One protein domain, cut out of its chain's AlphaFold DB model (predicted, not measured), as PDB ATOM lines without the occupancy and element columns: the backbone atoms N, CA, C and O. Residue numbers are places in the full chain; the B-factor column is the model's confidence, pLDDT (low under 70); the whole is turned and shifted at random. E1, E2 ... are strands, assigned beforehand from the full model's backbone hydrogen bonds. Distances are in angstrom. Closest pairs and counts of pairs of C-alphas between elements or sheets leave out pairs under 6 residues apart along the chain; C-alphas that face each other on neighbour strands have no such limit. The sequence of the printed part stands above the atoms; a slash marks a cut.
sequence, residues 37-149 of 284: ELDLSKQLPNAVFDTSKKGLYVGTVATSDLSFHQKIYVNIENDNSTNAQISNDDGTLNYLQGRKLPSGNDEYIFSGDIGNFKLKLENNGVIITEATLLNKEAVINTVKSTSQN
ATOM      1  N   GLU A  37     -20.139   4.290  34.831       64.38
ATOM      2  CA  GLU A  37     -19.414   3.036  34.793       64.38
ATOM      3  C   GLU A  37     -20.340   1.898  34.378       64.38
ATOM      4  O   GLU A  37     -21.543   2.069  34.167       64.38
ATOM      5  N   LEU A  38     -19.698   0.752  34.170       76.00
ATOM      6  CA  LEU A  38     -20.266  -0.528  33.789       76.00
ATOM      7  C   LEU A  38     -21.647  -0.758  34.423       76.00
ATOM      8  O   LEU A  38     -21.836  -0.532  35.614       76.00
ATOM      9  N   ASP A  39     -22.591  -1.250  33.624       89.25
ATOM     10  CA  ASP A  39     -23.911  -1.660  34.101       89.25
ATOM     11  C   ASP A  39     -23.777  -2.700  35.230       89.25
ATOM     12  O   ASP A  39     -23.418  -3.857  34.982       89.25
ATOM     13  N   LEU A  40     -24.067  -2.282  36.469       92.19
ATOM     14  CA  LEU A  40     -23.879  -3.102  37.669       92.19
ATOM     15  C   LEU A  40     -24.761  -4.353  37.658       92.19
ATOM     16  O   LEU A  40     -24.383  -5.365  38.245       92.19
ATOM     17  N   SER A  41     -25.895  -4.323  36.949       89.38
ATOM     18  CA  SER A  41     -26.774  -5.491  36.807       89.38
ATOM     19  C   SER A  41     -26.115  -6.642  36.040       89.38
ATOM     20  O   SER A  41     -26.495  -7.800  36.192       89.38
ATOM     21  N   LYS A  42     -25.091  -6.330  35.237       89.94
ATOM     22  CA  LYS A  42     -24.312  -7.292  34.450       89.94
ATOM     23  C   LYS A  42     -22.976  -7.643  35.101       89.94
ATOM     24  O   LYS A  42     -22.234  -8.474  34.575       89.94
ATOM     25  N   GLN A  43     -22.640  -7.005  36.218       91.75
ATOM     26  CA  GLN A  43     -21.363  -7.207  36.878       91.75
ATOM     27  C   GLN A  43     -21.348  -8.520  37.663       91.75
ATOM     28  O   GLN A  43     -22.293  -8.875  38.364       91.75
ATOM     29  N   LEU A  44     -20.233  -9.245  37.570       92.75
ATOM     30  CA  LEU A  44     -20.013 -10.439  38.375       92.75
ATOM     31  C   LEU A  44     -19.395 -10.069  39.735       92.75
ATOM     32  O   LEU A  44     -18.483  -9.234  39.779       92.75
ATOM     33  N   PRO A  45     -19.827 -10.704  40.841       95.00
ATOM     34  CA  PRO A  45     -19.158 -10.566  42.127       95.00
ATOM     35  C   PRO A  45     -17.706 -11.037  42.046       95.00
ATOM     36  O   PRO A  45     -17.405 -12.105  41.508       95.00
ATOM     37  N   ASN A  46     -16.798 -10.245  42.601       95.62
ATOM     38  CA  ASN A  46     -15.384 -10.564  42.659       95.62
ATOM     39  C   ASN A  46     -15.096 -11.447  43.880       95.62
ATOM     40  O   ASN A  46     -15.254 -11.018  45.025       95.62
ATOM     41  N   ALA A  47     -14.617 -12.667  43.622       96.19
ATOM     42  CA  ALA A  47     -14.381 -13.695  44.634       96.19
ATOM     43  C   ALA A  47     -13.424 -13.263  45.763       96.19
ATOM     44  O   ALA A  47     -13.519 -13.770  46.880       96.19
ATOM     45  N   VAL A  48     -12.531 -12.294  45.514       96.38
ATOM     46  CA  VAL A  48     -11.644 -11.723  46.550       96.38
ATOM     47  C   VAL A  48     -12.447 -11.104  47.694       96.38
ATOM     48  O   VAL A  48     -11.990 -11.089  48.839       96.38
ATOM     49  N   PHE A  49     -13.652 -10.614  47.405       95.12
ATOM     50  CA  PHE A  49     -14.493  -9.960  48.390       95.12
ATOM     51  C   PHE A  49     -15.521 -10.877  49.039       95.12
ATOM     52  O   PHE A  49     -16.171 -10.406  49.970       95.12
ATOM     53  N   ASP A  50     -15.644 -12.151  48.651       94.06
ATOM     54  CA  ASP A  50     -16.698 -13.062  49.130       94.06
ATOM     55  C   ASP A  50     -16.796 -13.122  50.661       94.06
ATOM     56  O   ASP A  50     -17.896 -13.057  51.210       94.06
ATOM     57  N   THR A  51     -15.657 -13.129  51.358       92.38
ATOM     58  CA  THR A  51     -15.575 -13.184  52.831       92.38
ATOM     59  C   THR A  51     -15.406 -11.820  53.508       92.38
ATOM     60  O   THR A  51     -15.414 -11.732  54.734       92.38
ATOM     61  N   SER A  52     -15.242 -10.745  52.733       93.62
ATOM     62  CA  SER A  52     -15.094  -9.378  53.250       93.62
ATOM     63  C   SER A  52     -16.449  -8.679  53.411       93.62
ATOM     64  O   SER A  52     -17.478  -9.211  53.016       93.62
ATOM     65  N   LYS A  53     -16.481  -7.447  53.927       94.25
ATOM     66  CA  LYS A  53     -17.689  -6.606  53.864       94.25
ATOM     67  C   LYS A  53     -17.835  -5.824  52.552       94.25
ATOM     68  O   LYS A  53     -18.757  -5.044  52.407       94.25
ATOM     69  N   LYS A  54     -16.880  -5.929  51.635       94.94
ATOM     70  CA  LYS A  54     -16.919  -5.242  50.340       94.94
ATOM     71  C   LYS A  54     -17.513  -6.172  49.282       94.94
ATOM     72  O   LYS A  54     -17.735  -7.354  49.558       94.94
ATOM     73  N   GLY A  55     -17.754  -5.651  48.085       95.50
ATOM     74  CA  GLY A  55     -18.268  -6.400  46.941       95.50
ATOM     75  C   GLY A  55     -19.570  -5.829  46.386       95.50
ATOM     76  O   GLY A  55     -19.890  -4.656  46.583       95.50
ATOM     77  N   LEU A  56     -20.300  -6.679  45.668       96.38
ATOM     78  CA  LEU A  56     -21.560  -6.339  45.020       96.38
ATOM     79  C   LEU A  56     -22.751  -6.707  45.914       96.38
ATOM     80  O   LEU A  56     -22.809  -7.800  46.481       96.38
ATOM     81  N   TYR A  57     -23.721  -5.809  45.994       97.00
ATOM     82  CA  TYR A  57     -24.976  -5.971  46.713       97.00
ATOM     83  C   TYR A  57     -26.139  -5.796  45.746       97.00
ATOM     84  O   TYR A  57     -26.105  -4.919  44.883       97.00
ATOM     85  N   VAL A  58     -27.165  -6.625  45.900       96.31
ATOM     86  CA  VAL A  58     -28.346  -6.654  45.029       96.31
ATOM     87  C   VAL A  58     -29.589  -6.568  45.896       96.31
ATOM     88  O   VAL A  58     -29.651  -7.192  46.958       96.31
ATOM     89  N   GLY A  59     -30.582  -5.801  45.464       96.31
ATOM     90  CA  GLY A  59     -31.816  -5.667  46.215       96.31
ATOM     91  C   GLY A  59     -32.893  -4.854  45.527       96.31
ATOM     92  O   GLY A  59     -32.873  -4.675  44.308       96.31
ATOM     93  N   THR A  60     -33.835  -4.362  46.325       96.56
ATOM     94  CA  THR A  60     -34.954  -3.540  45.854       96.56
ATOM     95  C   THR A  60     -35.034  -2.225  46.602       96.56
ATOM     96  O   THR A  60     -34.511  -2.066  47.712       96.56
ATOM     97  N   VAL A  61     -35.677  -1.264  45.952       97.00
ATOM     98  CA  VAL A  61     -36.008   0.033  46.509       97.00
ATOM     99  C   VAL A  61     -37.457   0.374  46.201       97.00
ATOM    100  O   VAL A  61     -37.890   0.235  45.061       97.00
ATOM    101  N   ALA A  62     -38.188   0.866  47.197       96.75
ATOM    102  CA  ALA A  62     -39.520   1.422  46.999       96.75
ATOM    103  C   ALA A  62     -39.701   2.721  47.792       96.75
ATOM    104  O   ALA A  62     -39.241   2.818  48.932       96.75
ATOM    105  N   THR A  63     -40.364   3.722  47.212       96.56
ATOM    106  CA  THR A  63     -40.791   4.913  47.959       96.56
ATOM    107  C   THR A  63     -41.960   4.578  48.876       96.56
ATOM    108  O   THR A  63     -42.740   3.667  48.607       96.56
ATOM    109  N   SER A  64     -42.110   5.328  49.966       91.81
ATOM    110  CA  SER A  64     -43.155   5.109  50.977       91.81
ATOM    111  C   SER A  64     -44.591   5.221  50.448       91.81
ATOM    112  O   SER A  64     -45.511   4.663  51.044       91.81
ATOM    113  N   ASP A  65     -44.773   5.916  49.326       93.62
ATOM    114  CA  ASP A  65     -46.037   6.052  48.592       93.62
ATOM    115  C   ASP A  65     -46.148   5.116  47.376       93.62
ATOM    116  O   ASP A  65     -47.055   5.264  46.559       93.62
ATOM    117  N   LEU A  66     -45.184   4.203  47.215       94.50
ATOM    118  CA  LEU A  66     -45.102   3.199  46.151       94.50
ATOM    119  C   LEU A  66     -45.045   3.751  44.717       94.50
ATOM    120  O   LEU A  66     -45.135   2.988  43.759       94.50
ATOM    121  N   SER A  67     -44.881   5.064  44.539       94.38
ATOM    122  CA  SER A  67     -44.795   5.685  43.209       94.38
ATOM    123  C   SER A  67     -43.498   5.370  42.462       94.38
ATOM    124  O   SER A  67     -43.412   5.592  41.255       94.38
ATOM    125  N   PHE A  68     -42.495   4.865  43.175       95.19
ATOM    126  CA  PHE A  68     -41.242   4.385  42.624       95.19
ATOM    127  C   PHE A  68     -40.898   3.059  43.293       95.19
ATOM    128  O   PHE A  68     -40.811   2.998  44.516       95.19
ATOM    129  N   HIS A  69     -40.714   2.009  42.500       95.50
ATOM    130  CA  HIS A  69     -40.442   0.658  42.971       95.50
ATOM    131  C   HIS A  69     -39.549  -0.036  41.945       95.50
ATOM    132  O   HIS A  69     -39.991  -0.254  40.825       95.50
ATOM    133  N   GLN A  70     -38.284  -0.279  42.292       96.25
ATOM    134  CA  GLN A  70     -37.260  -0.700  41.335       96.25
ATOM    135  C   GLN A  70     -36.186  -1.597  41.957       96.25
ATOM    136  O   GLN A  70     -36.047  -1.703  43.181       96.25
ATOM    137  N   LYS A  71     -35.371  -2.223  41.102       96.06
ATOM    138  CA  LYS A  71     -34.173  -2.966  41.523       96.06
ATOM    139  C   LYS A  71     -33.009  -2.017  41.767       96.06
ATOM    140  O   LYS A  71     -32.793  -1.084  40.995       96.06
ATOM    141  N   ILE A  72     -32.203  -2.311  42.780       97.69
ATOM    142  CA  ILE A  72     -30.980  -1.569  43.085       97.69
ATOM    143  C   ILE A  72     -29.776  -2.504  43.198       97.69
ATOM    144  O   ILE A  72     -29.845  -3.592  43.770       97.69
ATOM    145  N   TYR A  73     -28.655  -2.030  42.674       97.19
ATOM    146  CA  TYR A  73     -27.345  -2.651  42.752       97.19
ATOM    147  C   TYR A  73     -26.409  -1.672  43.447       97.19
ATOM    148  O   TYR A  73     -26.375  -0.493  43.094       97.19
ATOM    149  N   VAL A  74     -25.653  -2.138  44.434       97.56
ATOM    150  CA  VAL A  74     -24.666  -1.318  45.139       97.56
ATOM    151  C   VAL A  74     -23.314  -2.000  45.056       97.56
ATOM    152  O   VAL A  74     -23.149  -3.145  45.466       97.56
ATOM    153  N   ASN A  75     -22.338  -1.287  44.523       96.50
ATOM    154  CA  ASN A  75     -20.972  -1.738  44.378       96.50
ATOM    155  C   ASN A  75     -20.092  -1.032  45.410       96.50
ATOM    156  O   ASN A  75     -20.000   0.198  45.441       96.50
ATOM    157  N   ILE A  76     -19.432  -1.829  46.246       96.31
ATOM    158  CA  ILE A  76     -18.417  -1.380  47.191       96.31
ATOM    159  C   ILE A  76     -17.094  -2.028  46.800       96.31
ATOM    160  O   ILE A  76     -16.759  -3.118  47.259       96.31
ATOM    161  N   GLU A  77     -16.337  -1.343  45.953       94.50
ATOM    162  CA  GLU A  77     -14.997  -1.708  45.485       94.50
ATOM    163  C   GLU A  77     -14.896  -3.053  44.744       94.50
ATOM    164  O   GLU A  77     -13.786  -3.548  44.558       94.50
ATOM    165  N   ASN A  78     -16.002  -3.629  44.259       94.69
ATOM    166  CA  ASN A  78     -15.997  -4.897  43.517       94.69
ATOM    167  C   ASN A  78     -15.042  -4.860  42.304       94.69
ATOM    168  O   ASN A  78     -14.367  -5.847  41.998       94.69
ATOM    169  N   ASP A  79     -14.947  -3.693  41.668       92.38
ATOM    170  CA  ASP A  79     -14.074  -3.326  40.546       92.38
ATOM    171  C   ASP A  79     -13.218  -2.075  40.833       92.38
ATOM    172  O   ASP A  79     -12.774  -1.390  39.912       92.38
ATOM    173  N   ASN A  80     -12.926  -1.810  42.111       91.19
ATOM    174  CA  ASN A  80     -12.269  -0.593  42.616       91.19
ATOM    175  C   ASN A  80     -13.118   0.690  42.561       91.19
ATOM    176  O   ASN A  80     -12.599   1.760  42.885       91.19
ATOM    177  N   SER A  81     -14.406   0.590  42.235       91.94
ATOM    178  CA  SER A  81     -15.334   1.720  42.280       91.94
ATOM    179  C   SER A  81     -16.327   1.617  43.428       91.94
ATOM    180  O   SER A  81     -16.561   0.554  43.990       91.94
ATOM    181  N   THR A  82     -16.901   2.748  43.833       94.81
ATOM    182  CA  THR A  82     -17.989   2.789  44.821       94.81
ATOM    183  C   THR A  82     -19.148   3.567  44.224       94.81
ATOM    184  O   THR A  82     -19.094   4.791  44.121       94.81
ATOM    185  N   ASN A  83     -20.183   2.862  43.789       95.75
ATOM    186  CA  ASN A  83     -21.339   3.438  43.112       95.75
ATOM    187  C   ASN A  83     -22.571   2.552  43.329       95.75
ATOM    188  O   ASN A  83     -22.477   1.423  43.808       95.75
ATOM    189  N   ALA A  84     -23.743   3.102  43.057       97.00
ATOM    190  CA  ALA A  84     -24.990   2.363  43.048       97.00
ATOM    191  C   ALA A  84     -25.743   2.651  41.754       97.00
ATOM    192  O   ALA A  84     -25.559   3.699  41.137       97.00
ATOM    193  N   GLN A  85     -26.594   1.719  41.358       96.00
ATOM    194  CA  GLN A  85     -27.386   1.790  40.143       96.00
ATOM    195  C   GLN A  85     -28.794   1.298  40.445       96.00
ATOM    196  O   GLN A  85     -28.968   0.227  41.024       96.00
ATOM    197  N   ILE A  86     -29.794   2.059  40.020       96.38
ATOM    198  CA  ILE A  86     -31.196   1.656  40.038       96.38
ATOM    199  C   ILE A  86     -31.614   1.377  38.596       96.38
ATOM    200  O   ILE A  86     -31.436   2.231  37.724       96.38
ATOM    201  N   SER A  87     -32.109   0.166  38.351       92.69
ATOM    202  CA  SER A  87     -32.603  -0.266  37.042       92.69
ATOM    203  C   SER A  87     -34.097  -0.018  36.984       92.69
ATOM    204  O   SER A  87     -34.806  -0.569  37.821       92.69
ATOM    205  N   ASN A  88     -34.548   0.780  36.020       86.75
ATOM    206  CA  ASN A  88     -35.969   1.007  35.783       86.75
ATOM    207  C   ASN A  88     -36.537  -0.037  34.811       86.75
ATOM    208  O   ASN A  88     -35.788  -0.668  34.058       86.75
ATOM    209  N   ASP A  89     -37.863  -0.160  34.788       80.12
ATOM    210  CA  ASP A  89     -38.591  -1.115  33.937       80.12
ATOM    211  C   ASP A  89     -38.377  -0.871  32.434       80.12
ATOM    212  O   ASP A  89     -38.401  -1.796  31.630       80.12
ATOM    213  N   ASP A  90     -38.108   0.376  32.034       80.38
ATOM    214  CA  ASP A  90     -37.811   0.749  30.644       80.38
ATOM    215  C   ASP A  90     -36.354   0.459  30.224       80.38
ATOM    216  O   ASP A  90     -35.924   0.826  29.126       80.38
ATOM    217  N   GLY A  91     -35.575  -0.182  31.102       80.75
ATOM    218  CA  GLY A  91     -34.160  -0.483  30.904       80.75
ATOM    219  C   GLY A  91     -33.229   0.714  31.106       80.75
ATOM    220  O   GLY A  91     -32.015   0.575  30.933       80.75
ATOM    221  N   THR A  92     -33.754   1.889  31.473       87.75
ATOM    222  CA  THR A  92     -32.915   3.032  31.836       87.75
ATOM    223  C   THR A  92     -32.268   2.821  33.201       87.75
ATOM    224  O   THR A  92     -32.800   2.145  34.085       87.75
ATOM    225  N   LEU A  93     -31.083   3.407  33.367       91.38
ATOM    226  CA  LEU A  93     -30.254   3.240  34.551       91.38
ATOM    227  C   LEU A  93     -30.036   4.592  35.222       91.38
ATOM    228  O   LEU A  93     -29.522   5.525  34.606       91.38
ATOM    229  N   ASN A  94     -30.388   4.674  36.502       93.38
ATOM    230  CA  ASN A  94     -30.074   5.817  37.347       93.38
ATOM    231  C   ASN A  94     -28.881   5.468  38.232       93.38
ATOM    232  O   ASN A  94     -28.989   4.565  39.062       93.38
ATOM    233  N   TYR A  95     -27.764   6.182  38.106       93.44
ATOM    234  CA  TYR A  95     -26.591   5.921  38.941       93.44
ATOM    235  C   TYR A  95     -26.436   6.957  40.049       93.44
ATOM    236  O   TYR A  95     -26.745   8.139  39.880       93.44
ATOM    237  N   LEU A  96     -25.917   6.491  41.180       95.19
ATOM    238  CA  LEU A  96     -25.578   7.283  42.347       95.19
ATOM    239  C   LEU A  96     -24.095   7.071  42.652       95.19
ATOM    240  O   LEU A  96     -23.637   5.942  42.837       95.19
ATOM    241  N   GLN A  97     -23.343   8.164  42.736       95.06
ATOM    242  CA  GLN A  97     -21.935   8.114  43.103       95.06
ATOM    243  C   GLN A  97     -21.813   7.859  44.603       95.06
ATOM    244  O   GLN A  97     -22.407   8.574  45.411       95.06
ATOM    245  N   GLY A  98     -21.021   6.855  44.975       95.12
ATOM    246  CA  GLY A  98     -20.699   6.560  46.362       95.12
ATOM    247  C   GLY A  98     -19.393   7.219  46.791       95.12
ATOM    248  O   GLY A  98     -18.433   7.298  46.021       95.12
ATOM    249  N   ARG A  99     -19.331   7.667  48.045       94.31
ATOM    250  CA  ARG A  99     -18.087   8.084  48.705       94.31
ATOM    251  C   ARG A  99     -18.056   7.604  50.147       94.31
ATOM    252  O   ARG A  99     -19.069   7.658  50.842       94.31
ATOM    253  N   LYS A 100     -16.882   7.177  50.608       95.38
ATOM    254  CA  LYS A 100     -16.671   6.789  52.005       95.38
ATOM    255  C   LYS A 100     -16.637   8.023  52.906       95.38
ATOM    256  O   LYS A 100     -16.013   9.028  52.561       95.38
ATOM    257  N   LEU A 101     -17.285   7.950  54.065       92.00
ATOM    258  CA  LEU A 101     -17.228   9.002  55.073       92.00
ATOM    259  C   LEU A 101     -15.906   8.939  55.855       92.00
ATOM    260  O   LEU A 101     -15.540   7.866  56.332       92.00
ATOM    261  N   PRO A 102     -15.197  10.070  56.055       84.31
ATOM    262  CA  PRO A 102     -13.918  10.076  56.772       84.31
ATOM    263  C   PRO A 102     -14.016   9.622  58.233       84.31
ATOM    264  O   PRO A 102     -13.087   9.017  58.760       84.31
ATOM    265  N   SER A 103     -15.132   9.933  58.895       77.50
ATOM    266  CA  SER A 103     -15.358   9.673  60.322       77.50
ATOM    267  C   SER A 103     -16.127   8.382  60.608       77.50
ATOM    268  O   SER A 103     -16.203   7.966  61.761       77.50
ATOM    269  N   GLY A 104     -16.722   7.767  59.583       70.12
ATOM    270  CA  GLY A 104     -17.531   6.562  59.713       70.12
ATOM    271  C   GLY A 104     -16.738   5.347  59.260       70.12
ATOM    272  O   GLY A 104     -16.474   5.170  58.068       70.12
ATOM    273  N   ASN A 105     -16.343   4.488  60.203       80.50
ATOM    274  CA  ASN A 105     -15.787   3.188  59.843       80.50
ATOM    275  C   ASN A 105     -16.843   2.424  59.035       80.50
ATOM    276  O   ASN A 105     -17.899   2.087  59.560       80.50
ATOM    277  N   ASP A 106     -16.527   2.165  57.768       92.19
ATOM    278  CA  ASP A 106     -17.388   1.460  56.815       92.19
ATOM    279  C   ASP A 106     -18.723   2.155  56.482       92.19
ATOM    280  O   ASP A 106     -19.672   1.490  56.065       92.19
ATOM    281  N   GLU A 107     -18.796   3.482  56.616       96.25
ATOM    282  CA  GLU A 107     -19.961   4.265  56.185       96.25
ATOM    283  C   GLU A 107     -19.712   4.987  54.861       96.25
ATOM    284  O   GLU A 107     -18.624   5.504  54.594       96.25
ATOM    285  N   TYR A 108     -20.755   5.050  54.041       97.38
ATOM    286  CA  TYR A 108     -20.747   5.613  52.702       97.38
ATOM    287  C   TYR A 108     -21.987   6.481  52.493       97.38
ATOM    288  O   TYR A 108     -23.062   6.193  53.022       97.38
ATOM    289  N   ILE A 109     -21.838   7.529  51.689       97.12
ATOM    290  CA  ILE A 109     -22.954   8.315  51.160       97.12
ATOM    291  C   ILE A 109     -23.024   8.076  49.663       97.12
ATOM    292  O   ILE A 109     -22.009   8.198  48.976       97.12
ATOM    293  N   PHE A 110     -24.226   7.781  49.182       97.69
ATOM    294  CA  PHE A 110     -24.556   7.674  47.770       97.69
ATOM    295  C   PHE A 110     -25.438   8.846  47.368       97.69
ATOM    296  O   PHE A 110     -26.368   9.202  48.093       97.69
ATOM    297  N   SER A 111     -25.147   9.483  46.238       96.75
ATOM    298  CA  SER A 111     -25.928  10.619  45.739       96.75
ATOM    299  C   SER A 111     -25.921  10.674  44.213       96.75
ATOM    300  O   SER A 111     -24.907  10.386  43.580       96.75
ATOM    301  N   GLY A 112     -27.052  11.053  43.632       94.44
ATOM    302  CA  GLY A 112     -27.234  11.268  42.200       94.44
ATOM    303  C   GLY A 112     -28.519  12.048  41.927       94.44
ATOM    304  O   GLY A 112     -29.201  12.478  42.860       94.44
ATOM    305  N   ASP A 113     -28.869  12.202  40.652       92.25
ATOM    306  CA  ASP A 113     -29.984  13.061  40.223       92.25
ATOM    307  C   ASP A 113     -31.337  12.635  40.801       92.25
ATOM    308  O   ASP A 113     -32.184  13.471  41.115       92.25
ATOM    309  N   ILE A 114     -31.536  11.328  40.978       94.56
ATOM    310  CA  ILE A 114     -32.797  10.791  41.489       94.56
ATOM    311  C   ILE A 114     -32.874  10.754  43.012       94.56
ATOM    312  O   ILE A 114     -33.953  10.490  43.534       94.56
ATOM    313  N   GLY A 115     -31.776  10.987  43.738       96.31
ATOM    314  CA  GLY A 115     -31.797  10.918  45.195       96.31
ATOM    315  C   GLY A 115     -30.481  10.534  45.860       96.31
ATOM    316  O   GLY A 115     -29.397  10.630  45.287       96.31
ATOM    317  N   ASN A 116     -30.581  10.134  47.124       98.06
ATOM    318  CA  ASN A 116     -29.439   9.825  47.977       98.06
ATOM    319  C   ASN A 116     -29.798   8.801  49.061       98.06
ATOM    320  O   ASN A 116     -30.970   8.618  49.386       98.06
ATOM    321  N   PHE A 117     -28.782   8.139  49.610       98.38
ATOM    322  CA  PHE A 117     -28.906   7.300  50.801       98.38
ATOM    323  C   PHE A 117     -27.557   7.164  51.516       98.38
ATOM    324  O   PHE A 117     -26.489   7.367  50.925       98.38
ATOM    325  N   LYS A 118     -27.600   6.785  52.794       97.75
ATOM    326  CA  LYS A 118     -26.426   6.373  53.571       97.75
ATOM    327  C   LYS A 118     -26.367   4.862  53.661       97.75
ATOM    328  O   LYS A 118     -27.395   4.203  53.773       97.75
ATOM    329  N   LEU A 119     -25.159   4.317  53.646       97.75
ATOM    330  CA  LEU A 119     -24.918   2.887  53.764       97.75
ATOM    331  C   LEU A 119     -23.817   2.630  54.783       97.75
ATOM    332  O   LEU A 119     -22.751   3.236  54.707       97.75
ATOM    333  N   LYS A 120     -24.047   1.684  55.689       96.62
ATOM    334  CA  LYS A 120     -23.051   1.185  56.638       96.62
ATOM    335  C   LYS A 120     -22.817  -0.306  56.425       96.62
ATOM    336  O   LYS A 120     -23.781  -1.071  56.390       96.62
ATOM    337  N   LEU A 121     -21.557  -0.728  56.315       95.44
ATOM    338  CA  LEU A 121     -21.231  -2.154  56.216       95.44
ATOM    339  C   LEU A 121     -21.212  -2.830  57.594       95.44
ATOM    340  O   LEU A 121     -20.445  -2.463  58.490       95.44
ATOM    341  N   GLU A 122     -21.963  -3.915  57.717       90.12
ATOM    342  CA  GLU A 122     -22.026  -4.770  58.904       90.12
ATOM    343  C   GLU A 122     -21.453  -6.163  58.590       90.12
ATOM    344  O   GLU A 122     -21.196  -6.505  57.437       90.12
ATOM    345  N   ASN A 123     -21.216  -6.988  59.618       74.81
ATOM    346  CA  ASN A 123     -20.514  -8.273  59.456       74.81
ATOM    347  C   ASN A 123     -21.211  -9.273  58.512       74.81
ATOM    348  O   ASN A 123     -20.537 -10.171  58.030       74.81
ATOM    349  N   ASN A 124     -22.505  -9.097  58.215       68.38
ATOM    350  CA  ASN A 124     -23.291  -9.993  57.356       68.38
ATOM    351  C   ASN A 124     -24.224  -9.248  56.381       68.38
ATOM    352  O   ASN A 124     -25.218  -9.808  55.929       68.38
ATOM    353  N   GLY A 125     -23.956  -7.979  56.074       84.19
ATOM    354  CA  GLY A 125     -24.847  -7.205  55.212       84.19
ATOM    355  C   GLY A 125     -24.567  -5.715  55.260       84.19
ATOM    356  O   GLY A 125     -23.475  -5.282  55.634       84.19
ATOM    357  N   VAL A 126     -25.570  -4.934  54.882       92.00
ATOM    358  CA  VAL A 126     -25.518  -3.475  54.940       92.00
ATOM    359  C   VAL A 126     -26.755  -2.938  55.629       92.00
ATOM    360  O   VAL A 126     -27.836  -3.509  55.523       92.00
ATOM    361  N   ILE A 127     -26.582  -1.825  56.328       93.31
ATOM    362  CA  ILE A 127     -27.688  -1.027  56.841       93.31
ATOM    363  C   ILE A 127     -27.776   0.205  55.955       93.31
ATOM    364  O   ILE A 127     -26.801   0.950  55.842       93.31
ATOM    365  N   ILE A 128     -28.931   0.405  55.328       95.75
ATOM    366  CA  ILE A 128     -29.204   1.582  54.509       95.75
ATOM    367  C   ILE A 128     -30.188   2.475  55.259       95.75
ATOM    368  O   ILE A 128     -31.212   2.009  55.754       95.75
ATOM    369  N   THR A 129     -29.852   3.756  55.377       95.75
ATOM    370  CA  THR A 129     -30.642   4.759  56.100       95.75
ATOM    371  C   THR A 129     -30.730   6.055  55.310       95.75
ATOM    372  O   THR A 129     -29.974   6.275  54.361       95.75
ATOM    373  N   GLU A 130     -31.664   6.921  55.718       96.06
ATOM    374  CA  GLU A 130     -31.861   8.253  55.127       96.06
ATOM    375  C   GLU A 130     -32.036   8.198  53.599       96.06
ATOM    376  O   GLU A 130     -31.621   9.099  52.875       96.06
ATOM    377  N   ALA A 131     -32.634   7.115  53.098       97.62
ATOM    378  CA  ALA A 131     -32.859   6.943  51.679       97.62
ATOM    379  C   ALA A 131     -34.001   7.856  51.225       97.62
ATOM    380  O   ALA A 131     -35.127   7.777  51.716       97.62
ATOM    381  N   THR A 132     -33.691   8.736  50.281       97.69
ATOM    382  CA  THR A 132     -34.649   9.641  49.650       97.69
ATOM    383  C   THR A 132     -34.503   9.519  48.144       97.69
ATOM    384  O   THR A 132     -33.430   9.814  47.621       97.69
ATOM    385  N   LEU A 133     -35.569   9.129  47.446       96.44
ATOM    386  CA  LEU A 133     -35.632   9.075  45.985       96.44
ATOM    387  C   LEU A 133     -36.804   9.910  45.477       96.44
ATOM    388  O   LEU A 133     -37.892   9.862  46.044       96.44
ATOM    389  N   LEU A 134     -36.589  10.692  44.418       95.88
ATOM    390  CA  LEU A 134     -37.595  11.579  43.821       95.88
ATOM    391  C   LEU A 134     -38.278  12.487  44.863       95.88
ATOM    392  O   LEU A 134     -39.476  12.755  44.788       95.88
ATOM    393  N   ASN A 135     -37.495  12.961  45.841       95.44
ATOM    394  CA  ASN A 135     -37.940  13.754  46.997       95.44
ATOM    395  C   ASN A 135     -38.928  13.040  47.936       95.44
ATOM    396  O   ASN A 135     -39.710  13.695  48.627       95.44
ATOM    397  N   LYS A 136     -38.899  11.707  47.973       96.12
ATOM    398  CA  LYS A 136     -39.737  10.873  48.836       96.12
ATOM    399  C   LYS A 136     -38.868   9.928  49.644       96.12
ATOM    400  O   LYS A 136     -37.847   9.453  49.152       96.12
ATOM    401  N   GLU A 137     -39.283   9.652  50.874       96.25
ATOM    402  CA  GLU A 137     -38.650   8.615  51.686       96.25
ATOM    403  C   GLU A 137     -38.721   7.278  50.945       96.25
ATOM    404  O   GLU A 137     -39.758   6.922  50.378       96.25
ATOM    405  N   ALA A 138     -37.603   6.563  50.932       96.50
ATOM    406  CA  ALA A 138     -37.474   5.277  50.281       96.50
ATOM    407  C   ALA A 138     -36.958   4.229  51.262       96.50
ATOM    408  O   ALA A 138     -36.194   4.513  52.182       96.50
ATOM    409  N   VAL A 139     -37.366   2.992  51.031       95.81
ATOM    410  CA  VAL A 139     -36.887   1.824  51.756       95.81
ATOM    411  C   VAL A 139     -36.034   1.029  50.793       95.81
ATOM    412  O   VAL A 139     -36.500   0.648  49.720       95.81
ATOM    413  N   ILE A 140     -34.785   0.793  51.182       96.19
ATOM    414  CA  ILE A 140     -33.830   0.017  50.405       96.19
ATOM    415  C   ILE A 140     -33.418  -1.189  51.233       96.19
ATOM    416  O   ILE A 140     -32.923  -1.037  52.349       96.19
ATOM    417  N   ASN A 141     -33.563  -2.376  50.658       94.62
ATOM    418  CA  ASN A 141     -33.015  -3.594  51.232       94.62
ATOM    419  C   ASN A 141     -32.130  -4.283  50.205       94.62
ATOM    420  O   ASN A 141     -32.533  -4.443  49.058       94.62
ATOM    421  N   THR A 142     -30.945  -4.721  50.624       95.75
ATOM    422  CA  THR A 142     -30.010  -5.432  49.750       95.75
ATOM    423  C   THR A 142     -29.387  -6.608  50.479       95.75
ATOM    424  O   THR A 142     -29.222  -6.587  51.699       95.75
ATOM    425  N   VAL A 143     -29.001  -7.624  49.717       94.62
ATOM    426  CA  VAL A 143     -28.170  -8.725  50.198       94.62
ATOM    427  C   VAL A 143     -26.861  -8.734  49.432       94.62
ATOM    428  O   VAL A 143     -26.765  -8.259  48.298       94.62
ATOM    429  N   LYS A 144     -25.829  -9.282  50.063       95.25
ATOM    430  CA  LYS A 144     -24.532  -9.421  49.420       95.25
ATOM    431  C   LYS A 144     -24.578 -10.534  48.375       95.25
ATOM    432  O   LYS A 144     -24.983 -11.651  48.682       95.25
ATOM    433  N   SER A 145     -24.095 -10.240  47.175       94.69
ATOM    434  CA  SER A 145     -23.861 -11.227  46.125       94.69
ATOM    435  C   SER A 145     -22.420 -11.733  46.208       94.69
ATOM    436  O   SER A 145     -21.488 -10.933  46.293       94.69
ATOM    437  N   THR A 146     -22.214 -13.049  46.153       94.94
ATOM    438  CA  THR A 146     -20.870 -13.660  46.141       94.94
ATOM    439  C   THR A 146     -20.614 -14.398  44.833       94.94
ATOM    440  O   THR A 146     -21.528 -14.593  44.028       94.94
ATOM    441  N   SER A 147     -19.363 -14.794  44.594       93.44
ATOM    442  CA  SER A 147     -18.999 -15.512  43.368       93.44
ATOM    443  C   SER A 147     -19.719 -16.861  43.229       93.44
ATOM    444  O   SER A 147     -20.049 -17.254  42.111       93.44
ATOM    445  N   GLN A 148     -20.014 -17.515  44.359       90.62
ATOM    446  CA  GLN A 148     -20.730 -18.794  44.419       90.62
ATOM    447  C   GLN A 148     -22.243 -18.625  44.577       90.62
ATOM    448  O   GLN A 148     -23.011 -19.352  43.959       90.62
ATOM    449  N   ASN A 149     -22.677 -17.638  45.364       90.56
ATOM    450  CA  ASN A 149     -24.084 -17.384  45.660       90.56
ATOM    451  C   ASN A 149     -24.457 -16.014  45.095       90.56
ATOM    452  O   ASN A 149     -24.502 -15.008  45.812       90.56
TER     453      ASN A 149
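AT A GLANCE: This is residues 37 to 149 of the 284 residues of an uncharacterized protein of unidentified eubacterium SCB49 (UniProt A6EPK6). The eight strands E1 to E8 make one small closed barrel, running back and forth round the ring in chain order until E8 meets E1. It is a meander, each strand the antiparallel neighbour of the one before, and the first stretch, residues 37 to 54, runs outside the ring with no named element. The printed part has 113 residues, no named helix and 64 residues in strands: all strand. It is compact, with a radius of gyration of the C-alphas of 13.1 A and spans of 37 by 33 by 22 A.

HOW THE PARTS SIT: Start where the ring closes: E8, residues 136 to 145, and E1, residues 55 to 63, are antiparallel at 152 degrees, with N 139 and O 62 2.8 A apart, within hydrogen-bond range. On the other side of E1, E2, residues 69 to 76, is antiparallel at 153 degrees, with N 57 to O 74 at 2.8 A. Next come E3, residues 82 to 87, with N 73 to O 85 at 2.8 A, and E4, residues 93 to 100, with N 86 to O 94 at 2.8 A. E5, residues 107 to 112, follows with N 97 to O 111 at 2.8 A, then E6, residues 115 to 122, with N 108 to O 119 at 2.8 A. E7, residues 125 to 133, bends by 72 degrees at residue 130; N 118 of E6 and O 129 of E7 are 2.9 A apart, and N 133 of E7 and O 136 of its other neighbour E8 are 2.9 A apart, both pairs within hydrogen-bond range.

IN THESE COORDINATES: Find C-alpha 55 at (-18.268, -6.400, 46.941); from there E1 runs 25.2 A. E8 runs 27.3 A, ending at C-alpha 145, (-23.861, -11.227, 46.125).

THE WHOLE: The C-alphas of Val 48 and Asp 65 are farthest apart, 38.8 A. The printed part has no cut, and no link is long. Residues 37 and 124 are under pLDDT 70.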